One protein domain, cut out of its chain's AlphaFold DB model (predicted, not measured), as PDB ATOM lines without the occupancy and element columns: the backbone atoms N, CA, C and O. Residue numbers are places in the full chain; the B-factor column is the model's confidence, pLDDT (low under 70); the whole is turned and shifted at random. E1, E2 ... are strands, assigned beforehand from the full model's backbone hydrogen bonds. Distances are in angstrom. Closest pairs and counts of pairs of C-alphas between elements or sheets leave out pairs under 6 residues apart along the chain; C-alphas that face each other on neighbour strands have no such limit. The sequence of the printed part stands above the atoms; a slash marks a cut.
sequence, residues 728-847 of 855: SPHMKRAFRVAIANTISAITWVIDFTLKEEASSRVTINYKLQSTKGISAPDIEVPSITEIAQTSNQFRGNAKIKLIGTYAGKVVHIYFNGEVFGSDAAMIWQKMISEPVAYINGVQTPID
ATOM      1  N   SER A 728     120.416 105.002 123.087       72.94
ATOM      2  CA  SER A 728     120.028 105.900 122.002       72.94
ATOM      3  C   SER A 728     120.741 105.549 120.684       72.94
ATOM      4  O   SER A 728     121.867 105.038 120.701       72.94
ATOM      5  N   PRO A 729     120.118 105.824 119.522       79.88
ATOM      6  CA  PRO A 729     120.734 105.586 118.222       79.88
ATOM      7  C   PRO A 729     122.086 106.282 118.028       79.88
ATOM      8  O   PRO A 729     122.270 107.444 118.392       79.88
ATOM      9  N   HIS A 730     122.995 105.564 117.368       86.44
ATOM     10  CA  HIS A 730     124.323 106.015 116.958       86.44
ATOM     11  C   HIS A 730     124.307 107.361 116.215       86.44
ATOM     12  O   HIS A 730     123.723 107.473 115.134       86.44
ATOM     13  N   MET A 731     125.032 108.353 116.738       88.81
ATOM     14  CA  MET A 731     125.261 109.651 116.095       88.81
ATOM     15  C   MET A 731     126.740 109.816 115.745       88.81
ATOM     16  O   MET A 731     127.602 109.776 116.620       88.81
ATOM     17  N   LYS A 732     127.041 110.104 114.474       92.25
ATOM     18  CA  LYS A 732     128.420 110.271 113.997       92.25
ATOM     19  C   LYS A 732     128.769 111.737 113.744       92.25
ATOM     20  O   LYS A 732     128.066 112.437 113.015       92.25
ATOM     21  N   ARG A 733     129.878 112.191 114.330       93.44
ATOM     22  CA  ARG A 733     130.401 113.562 114.228       93.44
ATOM     23  C   ARG A 733     131.860 113.543 113.783       93.44
ATOM     24  O   ARG A 733     132.635 112.706 114.239       93.44
ATOM     25  N   ALA A 734     132.256 114.493 112.942       95.06
ATOM     26  CA  ALA A 734     133.654 114.770 112.636       95.06
ATOM     27  C   ALA A 734     134.095 116.047 113.355       95.06
ATOM     28  O   ALA A 734     133.723 117.142 112.939       95.06
ATOM     29  N   PHE A 735     134.931 115.914 114.388       96.06
ATOM     30  CA  PHE A 735     135.669 117.054 114.926       96.06
ATOM     31  C   PHE A 735     136.883 117.321 114.038       96.06
ATOM     32  O   PHE A 735     137.745 116.449 113.889       96.06
ATOM     33  N   ARG A 736     136.951 118.511 113.440       96.44
ATOM     34  CA  ARG A 736     138.078 118.984 112.626       96.44
ATOM     35  C   ARG A 736     138.668 120.225 113.268       96.44
ATOM     36  O   ARG A 736     137.925 121.031 113.813       96.44
ATOM     37  N   VAL A 737     139.984 120.390 113.186       96.62
ATOM     38  CA  VAL A 737     140.670 121.504 113.851       96.62
ATOM     39  C   VAL A 737     142.015 121.823 113.198       96.62
ATOM     40  O   VAL A 737     142.746 120.913 112.798       96.62
ATOM     41  N   ALA A 738     142.336 123.115 113.128       96.56
ATOM     42  CA  ALA A 738     143.659 123.658 112.833       96.56
ATOM     43  C   ALA A 738     144.201 124.362 114.090       96.56
ATOM     44  O   ALA A 738     143.474 125.119 114.734       96.56
ATOM     45  N   ILE A 739     145.450 124.090 114.473       95.88
ATOM     46  CA  ILE A 739     146.024 124.504 115.766       95.88
ATOM     47  C   ILE A 739     147.315 125.285 115.516       95.88
ATOM     48  O   ILE A 739     148.405 124.698 115.425       95.88
ATOM     49  N   ALA A 740     147.164 126.606 115.402       91.44
ATOM     50  CA  ALA A 740     148.202 127.558 115.030       91.44
ATOM     51  C   ALA A 740     148.937 127.193 113.720       91.44
ATOM     52  O   ALA A 740     148.688 126.182 113.055       91.44
ATOM     53  N   ASN A 741     150.023 127.923 113.461       87.62
ATOM     54  CA  ASN A 741     151.072 127.571 112.496       87.62
ATOM     55  C   ASN A 741     151.782 126.214 112.778       87.62
ATOM     56  O   ASN A 741     152.845 125.954 112.219       87.62
ATOM     57  N   THR A 742     151.254 125.355 113.665       88.19
ATOM     58  CA  THR A 742     151.822 124.037 114.006       88.19
ATOM     59  C   THR A 742     151.070 122.877 113.352       88.19
ATOM     60  O   THR A 742     151.708 121.898 112.958       88.19
ATOM     61  N   ILE A 743     149.737 122.946 113.246       91.81
ATOM     62  CA  ILE A 743     148.897 121.833 112.775       91.81
ATOM     63  C   ILE A 743     147.832 122.362 111.813       91.81
ATOM     64  O   ILE A 743     146.833 122.928 112.241       91.81
ATOM     65  N   SER A 744     148.025 122.140 110.511       90.00
ATOM     66  CA  SER A 744     147.158 122.693 109.460       90.00
ATOM     67  C   SER A 744     145.758 122.074 109.411       90.00
ATOM     68  O   SER A 744     144.796 122.780 109.132       90.00
ATOM     69  N   ALA A 745     145.634 120.768 109.666       93.44
ATOM     70  CA  ALA A 745     144.357 120.098 109.907       93.44
ATOM     71  C   ALA A 745     144.564 118.713 110.538       93.44
ATOM     72  O   ALA A 745     145.268 117.869 109.978       93.44
ATOM     73  N   ILE A 746     143.866 118.441 111.640       96.38
ATOM     74  CA  ILE A 746     143.633 117.084 112.161       96.38
ATOM     75  C   ILE A 746     142.133 116.818 112.304       96.38
ATOM     76  O   ILE A 746     141.307 117.735 112.275       96.38
ATOM     77  N   THR A 747     141.746 115.544 112.344       96.62
ATOM     78  CA  THR A 747     140.331 115.144 112.364       96.62
ATOM     79  C   THR A 747     140.117 113.854 113.140       96.62
ATOM     80  O   THR A 747     140.809 112.872 112.870       96.62
ATOM     81  N   TRP A 748     139.104 113.840 114.007       97.19
ATOM     82  CA  TRP A 748     138.535 112.643 114.631       97.19
ATOM     83  C   TRP A 748     137.106 112.445 114.119       97.19
ATOM     84  O   TRP A 748     136.299 113.371 114.180       97.19
ATOM     85  N   VAL A 749     136.778 111.246 113.633       96.31
ATOM     86  CA  VAL A 749     135.400 110.839 113.325       96.31
ATOM     87  C   VAL A 749     134.925 109.907 114.429       96.31
ATOM     88  O   VAL A 749     135.469 108.817 114.612       96.31
ATOM     89  N   ILE A 750     133.926 110.361 115.176       95.44
ATOM     90  CA  ILE A 750     133.474 109.774 116.434       95.44
ATOM     91  C   ILE A 750     132.018 109.354 116.284       95.44
ATOM     92  O   ILE A 750     131.191 110.122 115.799       95.44
ATOM     93  N   ASP A 751     131.715 108.136 116.706       94.75
ATOM     94  CA  ASP A 751     130.378 107.561 116.750       94.75
ATOM     95  C   ASP A 751     129.943 107.475 118.218       94.75
ATOM     96  O   ASP A 751     130.553 106.747 119.000       94.75
ATOM     97  N   PHE A 752     128.963 108.287 118.606       93.81
ATOM     98  CA  PHE A 752     128.473 108.415 119.975       93.81
ATOM     99  C   PHE A 752     127.150 107.668 120.165       93.81
ATOM    100  O   PHE A 752     126.286 107.672 119.289       93.81
ATOM    101  N   THR A 753     126.979 107.102 121.356       92.88
ATOM    102  CA  THR A 753     125.736 106.504 121.861       92.88
ATOM    103  C   THR A 753     125.551 106.882 123.325       92.88
ATOM    104  O   THR A 753     126.524 106.983 124.075       92.88
ATOM    105  N   LEU A 754     124.307 107.073 123.751       92.75
ATOM    106  CA  LEU A 754     123.957 107.296 125.151       92.75
ATOM    107  C   LEU A 754     123.338 106.008 125.706       92.75
ATOM    108  O   LEU A 754     122.488 105.414 125.046       92.75
ATOM    109  N   LYS A 755     123.748 105.580 126.900       90.69
ATOM    110  CA  LYS A 755     123.128 104.468 127.630       90.69
ATOM    111  C   LYS A 755     122.768 104.933 129.035       90.69
ATOM    112  O   LYS A 755     123.667 105.261 129.812       90.69
ATOM    113  N   GLU A 756     121.477 104.960 129.354       87.06
ATOM    114  CA  GLU A 756     121.034 105.059 130.747       87.06
ATOM    115  C   GLU A 756     121.195 103.683 131.407       87.06
ATOM    116  O   GLU A 756     120.725 102.666 130.900       87.06
ATOM    117  N   GLU A 757     121.913 103.629 132.524       86.25
ATOM    118  CA  GLU A 757     121.965 102.442 133.373       86.25
ATOM    119  C   GLU A 757     120.722 102.356 134.272       86.25
ATOM    120  O   GLU A 757     120.146 103.365 134.664       86.25
ATOM    121  N   ALA A 758     120.391 101.154 134.756       80.56
ATOM    122  CA  ALA A 758     119.329 100.930 135.750       80.56
ATOM    123  C   ALA A 758     119.564 101.628 137.121       80.56
ATOM    124  O   ALA A 758     118.764 101.496 138.049       80.56
ATOM    125  N   SER A 759     120.672 102.352 137.269       82.62
ATOM    126  CA  SER A 759     121.017 103.270 138.359       82.62
ATOM    127  C   SER A 759     120.524 104.714 138.119       82.62
ATOM    128  O   SER A 759     120.823 105.587 138.928       82.62
ATOM    129  N   SER A 760     119.827 104.966 137.001       79.94
ATOM    130  CA  SER A 760     119.610 106.280 136.366       79.94
ATOM    131  C   SER A 760     120.891 107.062 136.078       79.94
ATOM    132  O   SER A 760     120.900 108.277 135.903       79.94
ATOM    133  N   ARG A 761     122.019 106.350 135.998       87.06
ATOM    134  CA  ARG A 761     123.304 106.936 135.649       87.06
ATOM    135  C   ARG A 761     123.482 106.890 134.142       87.06
ATOM    136  O   ARG A 761     123.615 105.824 133.545       87.06
ATOM    137  N   VAL A 762     123.498 108.063 133.527       88.06
ATOM    138  CA  VAL A 762     123.657 108.187 132.082       88.06
ATOM    139  C   VAL A 762     125.136 108.159 131.693       88.06
ATOM    140  O   VAL A 762     125.960 108.898 132.234       88.06
ATOM    141  N   THR A 763     125.468 107.300 130.731       91.12
ATOM    142  CA  THR A 763     126.823 107.099 130.201       91.12
ATOM    143  C   THR A 763     126.862 107.413 128.704       91.12
ATOM    144  O   THR A 763     125.964 107.027 127.956       91.12
ATOM    145  N   ILE A 764     127.909 108.104 128.242       93.19
ATOM    146  CA  ILE A 764     128.216 108.217 126.810       93.19
ATOM    147  C   ILE A 764     129.216 107.123 126.476       93.19
ATOM    148  O   ILE A 764     130.359 107.154 126.930       93.19
ATOM    149  N   ASN A 765     128.788 106.196 125.632       93.38
ATOM    150  CA  ASN A 765     129.662 105.236 124.986       93.38
ATOM    151  C   ASN A 765     130.046 105.802 123.615       93.38
ATOM    152  O   ASN A 765     129.203 106.337 122.892       93.38
ATOM    153  N   TYR A 766     131.318 105.709 123.254       94.19
ATOM    154  CA  TYR A 766     131.846 106.255 122.008       94.19
ATOM    155  C   TYR A 766     132.684 105.206 121.281       94.19
ATOM    156  O   TYR A 766     133.274 104.309 121.883       94.19
ATOM    157  N   LYS A 767     132.763 105.341 119.961       94.06
ATOM    158  CA  LYS A 767     133.634 104.553 119.101       94.06
ATOM    159  C   LYS A 767     134.330 105.476 118.114       94.06
ATOM    160  O   LYS A 767     133.689 106.121 117.285       94.06
ATOM    161  N   LEU A 768     135.655 105.512 118.179       94.50
ATOM    162  CA  LEU A 768     136.465 106.170 117.164       94.50
ATOM    163  C   LEU A 768     136.359 105.375 115.851       94.50
ATOM    164  O   LEU A 768     136.714 104.198 115.803       94.50
ATOM    165  N   GLN A 769     135.828 105.999 114.797       93.00
ATOM    166  CA  GLN A 769     135.612 105.360 113.492       93.00
ATOM    167  C   GLN A 769     136.799 105.571 112.546       93.00
ATOM    168  O   GLN A 769     137.170 104.666 111.801       93.00
ATOM    169  N   SER A 770     137.395 106.766 112.554       88.94
ATOM    170  CA  SER A 770     138.628 107.073 111.820       88.94
ATOM    171  C   SER A 770     139.272 108.364 112.322       88.94
ATOM    172  O   SER A 770     138.624 109.186 112.974       88.94
ATOM    173  N   THR A 771     140.542 108.572 111.977       90.50
ATOM    174  CA  THR A 771     141.211 109.870 112.110       90.50
ATOM    175  C   THR A 771     141.975 110.249 110.850       90.50
ATOM    176  O   THR A 771     142.193 109.430 109.953       90.50
ATOM    177  N   LYS A 772     142.402 111.514 110.775       92.31
ATOM    178  CA  LYS A 772     143.319 112.006 109.744       92.31
ATOM    179  C   LYS A 772     144.389 112.905 110.361       92.31
ATOM    180  O   LYS A 772     144.064 113.817 111.115       92.31
ATOM    181  N   GLY A 773     145.650 112.646 110.006       90.56
ATOM    182  CA  GLY A 773     146.830 113.425 110.418       90.56
ATOM    183  C   GLY A 773     147.452 113.035 111.767       90.56
ATOM    184  O   GLY A 773     148.549 113.487 112.066       90.56
ATOM    185  N   ILE A 774     146.795 112.185 112.559       95.31
ATOM    186  CA  ILE A 774     147.146 111.882 113.958       95.31
ATOM    187  C   ILE A 774     147.381 110.380 114.154       95.31
ATOM    188  O   ILE A 774     146.520 109.572 113.802       95.31
ATOM    189  N   SER A 775     148.524 110.021 114.741       95.56
ATOM    190  CA  SER A 775     148.821 108.677 115.256       95.56
ATOM    191  C   SER A 775     148.398 108.545 116.723       95.56
ATOM    192  O   SER A 775     148.142 109.551 117.382       95.56
ATOM    193  N   ALA A 776     148.277 107.305 117.219       94.75
ATOM    194  CA  ALA A 776     147.766 106.985 118.563       94.75
ATOM    195  C   ALA A 776     146.544 107.837 119.003       94.75
ATOM    196  O   ALA A 776     146.598 108.479 120.053       94.75
ATOM    197  N   PRO A 777     145.475 107.928 118.186       96.56
ATOM    198  CA  PRO A 777     144.314 108.737 118.522       96.56
ATOM    199  C   PRO A 777     143.441 108.057 119.580       96.56
ATOM    200  O   PRO A 777     143.165 106.863 119.476       96.56
ATOM    201  N   ASP A 778     142.950 108.836 120.539       96.56
ATOM    202  CA  ASP A 778     142.052 108.360 121.595       96.56
ATOM    203  C   ASP A 778     141.044 109.450 122.014       96.56
ATOM    204  O   ASP A 778     141.140 110.609 121.588       96.56
ATOM    205  N   ILE A 779     140.038 109.067 122.799       96.31
ATOM    206  CA  ILE A 779     138.939 109.913 123.269       96.31
ATOM    207  C   ILE A 779     138.663 109.571 124.733       96.31
ATOM    208  O   ILE A 779     138.292 108.449 125.047       96.31
ATOM    209  N   GLU A 780     138.725 110.555 125.624       96.12
ATOM    210  CA  GLU A 780     138.170 110.435 126.973       96.12
ATOM    211  C   GLU A 780     136.884 111.265 127.091       96.12
ATOM    212  O   GLU A 780     136.773 112.368 126.544       96.12
ATOM    213  N   VAL A 781     135.931 110.762 127.882       95.75
ATOM    214  CA  VAL A 781     134.738 111.496 128.334       95.75
ATOM    215  C   VAL A 781     134.782 111.556 129.868       95.75
ATOM    216  O   VAL A 781     134.155 110.724 130.523       95.75
ATOM    217  N   PRO A 782     135.571 112.464 130.486       93.06
ATOM    218  CA  PRO A 782     135.900 112.360 131.913       93.06
ATOM    219  C   PRO A 782     134.711 112.576 132.856       93.06
ATOM    220  O   PRO A 782     134.737 112.129 134.000       93.06
ATOM    221  N   SER A 783     133.678 113.289 132.402       92.94
ATOM    222  CA  SER A 783     132.447 113.503 133.163       92.94
ATOM    223  C   SER A 783     131.301 113.935 132.257       92.94
ATOM    224  O   SER A 783     131.496 114.776 131.376       92.94
ATOM    225  N   ILE A 784     130.098 113.466 132.571       95.25
ATOM    226  CA  ILE A 784     128.840 114.041 132.095       95.25
ATOM    227  C   ILE A 784     128.135 114.595 133.330       95.25
ATOM    228  O   ILE A 784     127.990 113.882 134.321       95.25
ATOM    229  N   THR A 785     127.727 115.859 133.289       95.06
ATOM    230  CA  THR A 785     126.865 116.456 134.315       95.06
ATOM    231  C   THR A 785     125.484 116.672 133.721       95.06
ATOM    232  O   THR A 785     125.365 117.311 132.674       95.06
ATOM    233  N   GLU A 786     124.457 116.139 134.371       95.06
ATOM    234  CA  GLU A 786     123.060 116.385 134.017       95.06
ATOM    235  C   GLU A 786     122.755 117.896 133.993       95.06
ATOM    236  O   GLU A 786     123.289 118.663 134.796       95.06
ATOM    237  N   ILE A 787     121.924 118.314 133.039       92.75
ATOM    238  CA  ILE A 787     121.299 119.642 132.975       92.75
ATOM    239  C   ILE A 787     119.810 119.499 133.310       92.75
ATOM    240  O   ILE A 787     119.277 120.290 134.081       92.75
ATOM    241  N   ALA A 788     119.151 118.491 132.729       92.00
ATOM    242  CA  ALA A 788     117.799 118.068 133.080       92.00
ATOM    243  C   ALA A 788     117.543 116.630 132.602       92.00
ATOM    244  O   ALA A 788     117.879 116.294 131.461       92.00
ATOM    245  N   GLN A 789     116.877 115.817 133.420       90.62
ATOM    246  CA  GLN A 789     116.311 114.530 133.020       90.62
ATOM    247  C   GLN A 789     114.776 114.537 133.128       90.62
ATOM    248  O   GLN A 789     114.190 115.079 134.066       90.62
ATOM    249  N   THR A 790     114.113 113.916 132.154       89.25
ATOM    250  CA  THR A 790     112.683 113.580 132.164       89.25
ATOM    251  C   THR A 790     112.511 112.072 131.958       89.25
ATOM    252  O   THR A 790     113.472 111.357 131.683       89.25
ATOM    253  N   SER A 791     111.276 111.568 132.033       84.94
ATOM    254  CA  SER A 791     110.953 110.142 131.861       84.94
ATOM    255  C   SER A 791     111.245 109.549 130.471       84.94
ATOM    256  O   SER A 791     111.048 108.350 130.281       84.94
ATOM    257  N   ASN A 792     111.665 110.362 129.496       85.56
ATOM    258  CA  ASN A 792     112.016 109.926 128.139       85.56
ATOM    259  C   ASN A 792     113.107 110.775 127.454       85.56
ATOM    260  O   ASN A 792     113.358 110.594 126.259       85.56
ATOM    261  N   GLN A 793     113.717 111.739 128.154       90.19
ATOM    262  CA  GLN A 793     114.753 112.620 127.607       90.19
ATOM    263  C   GLN A 793     115.810 112.938 128.668       90.19
ATOM    264  O   GLN A 793     115.498 113.411 129.756       90.19
ATOM    265  N   PHE A 794     117.077 112.756 128.314       93.12
ATOM    266  CA  PHE A 794     118.224 113.246 129.065       93.12
ATOM    267  C   PHE A 794     118.864 114.424 128.331       93.12
ATOM    268  O   PHE A 794     119.131 114.346 127.129       93.12
ATOM    269  N   ARG A 795     119.182 115.487 129.070       95.31
ATOM    270  CA  ARG A 795     119.969 116.632 128.614       95.31
ATOM    271  C   ARG A 795     121.146 116.823 129.565       95.31
ATOM    272  O   ARG A 795     120.949 116.964 130.770       95.31
ATOM    273  N   GLY A 796     122.368 116.850 129.040       95.81
ATOM    274  CA  GLY A 796     123.583 116.912 129.853       95.81
ATOM    275  C   GLY A 796     124.737 117.655 129.189       95.81
ATOM    276  O   GLY A 796     124.831 117.746 127.968       95.81
ATOM    277  N   ASN A 797     125.645 118.166 130.014       96.81
ATOM    278  CA  ASN A 797     126.924 118.726 129.600       96.81
ATOM    279  C   ASN A 797     127.987 117.617 129.656       96.81
ATOM    280  O   ASN A 797     128.365 117.153 130.734       96.81
ATOM    281  N   ALA A 798     128.445 117.180 128.487       96.75
ATOM    282  CA  ALA A 798     129.511 116.204 128.329       96.75
ATOM    283  C   ALA A 798     130.857 116.913 128.154       96.75
ATOM    284  O   ALA A 798     131.041 117.688 127.213       96.75
ATOM    285  N   LYS A 799     131.819 116.604 129.029       97.00
ATOM    286  CA  LYS A 799     133.210 117.040 128.866       97.00
ATOM    287  C   LYS A 799     133.948 116.021 128.009       97.00
ATOM    288  O   LYS A 799     133.967 114.842 128.357       97.00
ATOM    289  N   ILE A 800     134.563 116.473 126.923       96.81
ATOM    290  CA  ILE A 800     135.328 115.649 125.984       96.81
ATOM    291  C   ILE A 800     136.795 116.065 126.024       96.81
ATOM    292  O   ILE A 800     137.114 117.255 126.049       96.81
ATOM    293  N   LYS A 801     137.684 115.074 125.983       97.69
ATOM    294  CA  LYS A 801     139.119 115.241 125.752       97.69
ATOM    295  C   LYS A 801     139.513 114.355 124.575       97.69
ATOM    296  O   LYS A 801     139.501 113.133 124.687       97.69
ATOM    297  N   LEU A 802     139.869 114.965 123.451       97.44
ATOM    298  CA  LEU A 802     140.458 114.265 122.312       97.44
ATOM    299  C   LEU A 802     141.974 114.198 122.475       97.44
ATOM    300  O   LEU A 802     142.599 115.165 122.913       97.44
ATOM    301  N   ILE A 803     142.553 113.059 122.113       97.69
ATOM    302  CA  ILE A 803     143.978 112.757 122.243       97.69
ATOM    303  C   ILE A 803     144.500 112.279 120.887       97.69
ATOM    304  O   ILE A 803     143.788 111.625 120.118       97.69
ATOM    305  N   GLY A 804     145.749 112.611 120.579       97.19
ATOM    306  CA  GLY A 804     146.492 112.042 119.460       97.19
ATOM    307  C   GLY A 804     147.921 112.572 119.411       97.19
ATOM    308  O   GLY A 804     148.286 113.480 120.150       97.19
ATOM    309  N   THR A 805     148.740 112.025 118.521       96.81
ATOM    310  CA  THR A 805     150.107 112.495 118.259       96.81
ATOM    311  C   THR A 805     150.222 113.004 116.824       96.81
ATOM    312  O   THR A 805     149.966 112.270 115.871       96.81
ATOM    313  N   TYR A 806     150.618 114.265 116.654       95.88
ATOM    314  CA  TYR A 806     150.850 114.902 115.355       95.88
ATOM    315  C   TYR A 806     152.333 115.243 115.206       95.88
ATOM    316  O   TYR A 806     152.885 115.979 116.022       95.88
ATOM    317  N   ALA A 807     152.990 114.711 114.171       94.50
ATOM    318  CA  ALA A 807     154.417 114.938 113.895       94.50
ATOM    319  C   ALA A 807     155.337 114.753 115.132       94.50
ATOM    320  O   ALA A 807     156.251 115.540 115.368       94.50
ATOM    321  N   GLY A 808     155.061 113.731 115.953       95.31
ATOM    322  CA  GLY A 808     155.807 113.432 117.184       95.31
ATOM    323  C   GLY A 808     155.465 114.308 118.399       95.31
ATOM    324  O   GLY A 808     156.036 114.097 119.465       95.31
ATOM    325  N   LYS A 809     154.537 115.265 118.275       95.50
ATOM    326  CA  LYS A 809     154.010 116.060 119.394       95.50
ATOM    327  C   LYS A 809     152.674 115.492 119.866       95.50
ATOM    328  O   LYS A 809     151.797 115.230 119.042       95.50
ATOM    329  N   VAL A 810     152.494 115.343 121.174       96.81
ATOM    330  CA  VAL A 810     151.215 114.942 121.776       96.81
ATOM    331  C   VAL A 810     150.258 116.131 121.741       96.81
ATOM    332  O   VAL A 810     150.634 117.245 122.103       96.81
ATOM    333  N   VAL A 811     149.026 115.895 121.305       97.75
ATOM    334  CA  VAL A 811     147.955 116.884 121.181       97.75
ATOM    335  C   VAL A 811     146.792 116.445 122.063       97.75
ATOM    336  O   VAL A 811     146.245 115.359 121.877       97.75
ATOM    337  N   HIS A 812     146.399 117.302 123.002       98.00
ATOM    338  CA  HIS A 812     145.160 117.166 123.767       98.00
ATOM    339  C   HIS A 812     144.217 118.309 123.397       98.00
ATOM    340  O   HIS A 812     144.657 119.453 123.299       98.00
ATOM    341  N   ILE A 813     142.928 118.024 123.217       97.62
ATOM    342  CA  ILE A 813     141.909 119.044 122.938       97.62
ATOM    343  C   ILE A 813     140.722 118.823 123.856       97.62
ATOM    344  O   ILE A 813     140.135 117.745 123.851       97.62
ATOM    345  N   TYR A 814     140.365 119.847 124.619       97.81
ATOM    346  CA  TYR A 814     139.283 119.805 125.596       97.81
ATOM    347  C   TYR A 814     138.120 120.669 125.116       97.81
ATOM    348  O   TYR A 814     138.337 121.818 124.743       97.81
ATOM    349  N   PHE A 815     136.897 120.145 125.152       97.00
ATOM    350  CA  PHE A 815     135.681 120.935 124.948       97.00
ATOM    351  C   PHE A 815     134.502 120.361 125.729       97.00
ATOM    352  O   PHE A 815     134.431 119.162 125.998       97.00
ATOM    353  N   ASN A 816     133.555 121.230 126.068       96.69
ATOM    354  CA  ASN A 816     132.279 120.859 126.664       96.69
ATOM    355  C   ASN A 816     131.189 120.937 125.593       96.69
ATOM    356  O   ASN A 816     131.181 121.876 124.794       96.69
ATOM    357  N   GLY A 817     130.228 120.018 125.589       95.56
ATOM    358  CA  GLY A 817     129.080 120.107 124.690       95.56
ATOM    359  C   GLY A 817     127.800 119.529 125.264       95.56
ATOM    360  O   GLY A 817     127.803 118.716 126.185       95.56
ATOM    361  N   GLU A 818     126.693 120.012 124.721       95.50
ATOM    362  CA  GLU A 818     125.351 119.670 125.154       95.50
ATOM    363  C   GLU A 818     124.884 118.419 124.418       95.50
ATOM    364  O   GLU A 818     124.599 118.452 123.217       95.50
ATOM    365  N   VAL A 819     124.816 117.310 125.147       95.25
ATOM    366  CA  VAL A 819     124.200 116.077 124.670       95.25
ATOM    367  C   VAL A 819     122.728 116.055 125.042       95.25
ATOM    368  O   VAL A 819     122.339 116.339 126.174       95.25
ATOM    369  N   PHE A 820     121.921 115.655 124.074       94.25
ATOM    370  CA  PHE A 820     120.535 115.279 124.244       94.25
ATOM    371  C   PHE A 820     120.383 113.818 123.824       94.25
ATOM    372  O   PHE A 820     120.921 113.397 122.796       94.25
ATOM    373  N   GLY A 821     119.656 113.035 124.610       92.44
ATOM    374  CA  GLY A 821     119.344 111.654 124.282       92.44
ATOM    375  C   GLY A 821     117.935 111.282 124.696       92.44
ATOM    376  O   GLY A 821     117.451 111.707 125.738       92.44
ATOM    377  N   SER A 822     117.297 110.467 123.874       89.69
ATOM    378  CA  SER A 822     116.029 109.805 124.154       89.69
ATOM    379  C   SER A 822     116.057 108.401 123.560       89.69
ATOM    380  O   SER A 822     116.941 108.072 122.760       89.69
ATOM    381  N   ASP A 823     115.035 107.606 123.870       82.19
ATOM    382  CA  ASP A 823     114.767 106.298 123.257       82.19
ATOM    383  C   ASP A 823     114.834 106.330 121.712       82.19
ATOM    384  O   ASP A 823     115.143 105.329 121.070       82.19
ATOM    385  N   ALA A 824     114.545 107.491 121.106       83.75
ATOM    386  CA  ALA A 824     114.426 107.674 119.662       83.75
ATOM    387  C   ALA A 824     115.646 108.328 118.980       83.75
ATOM    388  O   ALA A 824     115.767 108.214 117.760       83.75
ATOM    389  N   ALA A 825     116.528 109.031 119.704       85.12
ATOM    390  CA  ALA A 825     117.658 109.751 119.100       85.12
ATOM    391  C   ALA A 825     118.792 110.065 120.092       85.12
ATOM    392  O   ALA A 825     118.542 110.361 121.258       85.12
ATOM    393  N   MET A 826     120.036 110.119 119.602       86.69
ATOM    394  CA  MET A 826     121.102 110.915 120.221       86.69
ATOM    395  C   MET A 826     121.364 112.157 119.370       86.69
ATOM    396  O   MET A 826     121.501 112.055 118.153       86.69
ATOM    397  N   ILE A 827     121.455 113.326 120.003       89.88
ATOM    398  CA  ILE A 827     121.713 114.606 119.340       89.88
ATOM    399  C   ILE A 827     122.772 115.372 120.135       89.88
ATOM    400  O   ILE A 827     122.670 115.527 121.349       89.88
ATOM    401  N   TRP A 828     123.783 115.892 119.444       89.06
ATOM    402  CA  TRP A 828     124.696 116.886 119.994       89.06
ATOM    403  C   TRP A 828     124.116 118.257 119.666       89.06
ATOM    404  O   TRP A 828     124.150 118.666 118.508       89.06
ATOM    405  N   GLN A 829     123.514 118.927 120.648       83.38
ATOM    406  CA  GLN A 829     122.755 120.156 120.409       83.38
ATOM    407  C   GLN A 829     123.681 121.331 120.085       83.38
ATOM    408  O   GLN A 829     123.469 122.031 119.098       83.38
ATOM    409  N   LYS A 830     124.731 121.530 120.889       88.38
ATOM    410  CA  LYS A 830     125.755 122.562 120.667       88.38
ATOM    411  C   LYS A 830     127.064 122.239 121.382       88.38
ATOM    412  O   LYS A 830     127.102 121.419 122.297       88.38
ATOM    413  N   MET A 831     128.143 122.919 121.006       92.62
ATOM    414  CA  MET A 831     129.300 123.062 121.893       92.62
ATOM    415  C   MET A 831     128.965 124.134 122.948       92.62
ATOM    416  O   MET A 831     128.337 125.139 122.623       92.62
ATOM    417  N   ILE A 832     129.303 123.886 124.215       92.44
ATOM    418  CA  ILE A 832     129.017 124.783 125.352       92.44
ATOM    419  C   ILE A 832     130.204 125.718 125.608       92.44
ATOM    420  O   ILE A 832     130.013 126.865 125.998       92.44
ATOM    421  N   SER A 833     131.425 125.231 125.388       92.81
ATOM    422  CA  SER A 833     132.652 126.025 125.432       92.81
ATOM    423  C   SER A 833     133.404 125.869 124.120       92.81
ATOM    424  O   SER A 833     133.390 124.787 123.535       92.81
ATOM    425  N   GLU A 834     134.129 126.901 123.703       94.75
ATOM    426  CA  GLU A 834     135.115 126.755 122.631       94.75
ATOM    427  C   GLU A 834     136.151 125.667 122.989       94.75
ATOM    428  O   GLU A 834     136.429 125.441 124.177       94.75
ATOM    429  N   PRO A 835     136.704 124.954 121.992       97.19
ATOM    430  CA  PRO A 835     137.738 123.963 122.232       97.19
ATOM    431  C   PRO A 835     139.059 124.623 122.638       97.19
ATOM    432  O   PRO A 835     139.447 125.662 122.110       97.19
ATOM    433  N   VAL A 836     139.792 123.977 123.545       97.81
ATOM    434  CA  VAL A 836     141.121 124.414 123.994       97.81
ATOM    435  C   VAL A 836     142.142 123.327 123.683       97.81
ATOM    436  O   VAL A 836     142.027 122.203 124.176       97.81
ATOM    437  N   ALA A 837     143.149 123.660 122.875       98.06
ATOM    438  CA  ALA A 837     144.223 122.748 122.502       98.06
ATOM    439  C   ALA A 837     145.476 122.922 123.375       98.06
ATOM    440  O   ALA A 837     145.868 124.032 123.733       98.06
ATOM    441  N   TYR A 838     146.150 121.806 123.642       97.94
ATOM    442  CA  TYR A 838     147.459 121.738 124.281       97.94
ATOM    443  C   TYR A 838     148.381 120.857 123.437       97.94
ATOM    444  O   TYR A 838     148.058 119.698 123.176       97.94
ATOM    445  N   ILE A 839     149.539 121.383 123.038       97.19
ATOM    446  CA  ILE A 839     150.576 120.644 122.308       97.19
ATOM    447  C   ILE A 839     151.761 120.436 123.253       97.19
ATOM    448  O   ILE A 839     152.321 121.398 123.773       97.19
ATOM    449  N   ASN A 840     152.133 119.179 123.514       96.69
ATOM    450  CA  ASN A 840     153.124 118.788 124.529       96.69
ATOM    451  C   ASN A 840     152.866 119.434 125.913       96.69
ATOM    452  O   ASN A 840     153.799 119.795 126.627       96.69
ATOM    453  N   GLY A 841     151.590 119.617 126.278       97.06
ATOM    454  CA  GLY A 841     151.168 120.272 127.524       97.06
ATOM    455  C   GLY A 841     151.144 121.807 127.492       97.06
ATOM    456  O   GLY A 841     150.632 122.412 128.430       97.06
ATOM    457  N   VAL A 842     151.622 122.453 126.423       97.31
ATOM    458  CA  VAL A 842     151.563 123.915 126.255       97.31
ATOM    459  C   VAL A 842     150.257 124.302 125.566       97.31
ATOM    460  O   VAL A 842     149.984 123.847 124.453       97.31
ATOM    461  N   GLN A 843     149.450 125.152 126.208       97.56
ATOM    462  CA  GLN A 843     148.215 125.669 125.613       97.56
ATOM    463  C   GLN A 843     148.540 126.410 124.310       97.56
ATOM    464  O   GLN A 843     149.398 127.289 124.286       97.56
ATOM    465  N   THR A 844     147.882 126.025 123.220       97.62
ATOM    466  CA  THR A 844     148.136 126.540 121.869       97.62
ATOM    467  C   THR A 844     146.817 127.050 121.284       97.62
ATOM    468  O   THR A 844     145.810 126.353 121.423       97.62
ATOM    469  N   PRO A 845     146.774 128.240 120.653       96.75
ATOM    470  CA  PRO A 845     145.547 128.740 120.040       96.75
ATOM    471  C   PRO A 845     145.065 127.821 118.910       96.75
ATOM    472  O   PRO A 845     145.857 127.161 118.232       96.75
ATOM    473  N   ILE A 846     143.748 127.788 118.730       97.38
ATOM    474  CA  ILE A 846     143.070 127.103 117.630       97.38
ATOM    475  C   ILE A 846     142.707 128.159 116.587       97.38
ATOM    476  O   ILE A 846     142.046 129.139 116.919       97.38
ATOM    477  N   ASP A 847     143.118 127.946 115.338       96.38
ATOM    478  CA  ASP A 847     142.880 128.902 114.245       96.38
ATOM    479  C   ASP A 847     141.485 128.712 113.637       96.38
ATOM    480  O   ASP A 847     140.854 129.657 113.171       96.38
TER     481      ASP A 847
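This is residues 728 to 847 of the 855 residues of an uncharacterized protein of Stemphylium lycopersici (UniProt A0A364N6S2). What is seen first? Two twisted sheets, E1 E2 E3 and the larger E4 to E9, lie partly face to face as a slender sandwich, the long strands running along its length. The sheets come together along E3 and E4; the side of E1 is more open, with few C-alphas of E1 close to E7, E8 and E9. What is it made of? The class is all strand: the 120 printed residues hold nine named strands, E1 to E9 in chain order, and no named helix. The smaller sheet has the order E1 - E2 - E3, all antiparallel, and the larger is branched at E6, its neighbour pairs antiparallel. How large is it? It is compact, with a radius of gyration of the C-alphas of 15.1 A, and spans 48 by 24 by 21 A.

How is the largest sheet built? E5, residues 793 to 806, has E4, residues 775 to 790, on one side and E6, residues 809 to 822, on the other side, with N 797 and O 785 at 2.8 A and N 800 and O 815 at 2.8 A, within hydrogen-bond range. On the side of E6 away from E5 lie E7, residues 825 to 831, and E8, residues 836 to 839, staggered, with N 820 and O 827 at 2.8 A and N 812 and O 838 at 2.9 A. E9, residues 842 to 844, forms a hairpin with E8, N 839 and O 842 being 2.9 A apart; E4 E5 E6 E7 form a meander, each strand the antiparallel neighbour of the one before. And the smaller sheet? E1, residues 731 to 739, E2, residues 743 to 756, and E3, residues 762 to 772, form a second meander, with N 733 and O 750 at 2.9 A and N 753 and O 765 at 2.8 A. Where do the sheets approach? E3 and E4 have 7 pairs of C-alphas within 8 A, the closest those of Thr 771 and Pro 777, 7.2 A. The closest C-alphas of E1 and E7 are those of Met 731 and Met 826, 6.0 A.

Where do the strands begin and end? C-alpha 731, where E1 begins, is at (125.261, 109.651, 116.095), and C-alpha 844, where E9 ends, at (148.136, 126.540, 121.869). Which are long? E4 measures 40.2 A, E6 38.8 A, E5 38.2 A and E2 37.2 A; E4 bends by 69 degrees at residue 787.

How far does it reach? The two C-alphas farthest apart, of Asn 741 and Ser 791, are 47.8 A apart. Is anything missing or uncertain? The printed part has no cut, its links between strands are tight, and no printed residue is under 70 in pLDDT.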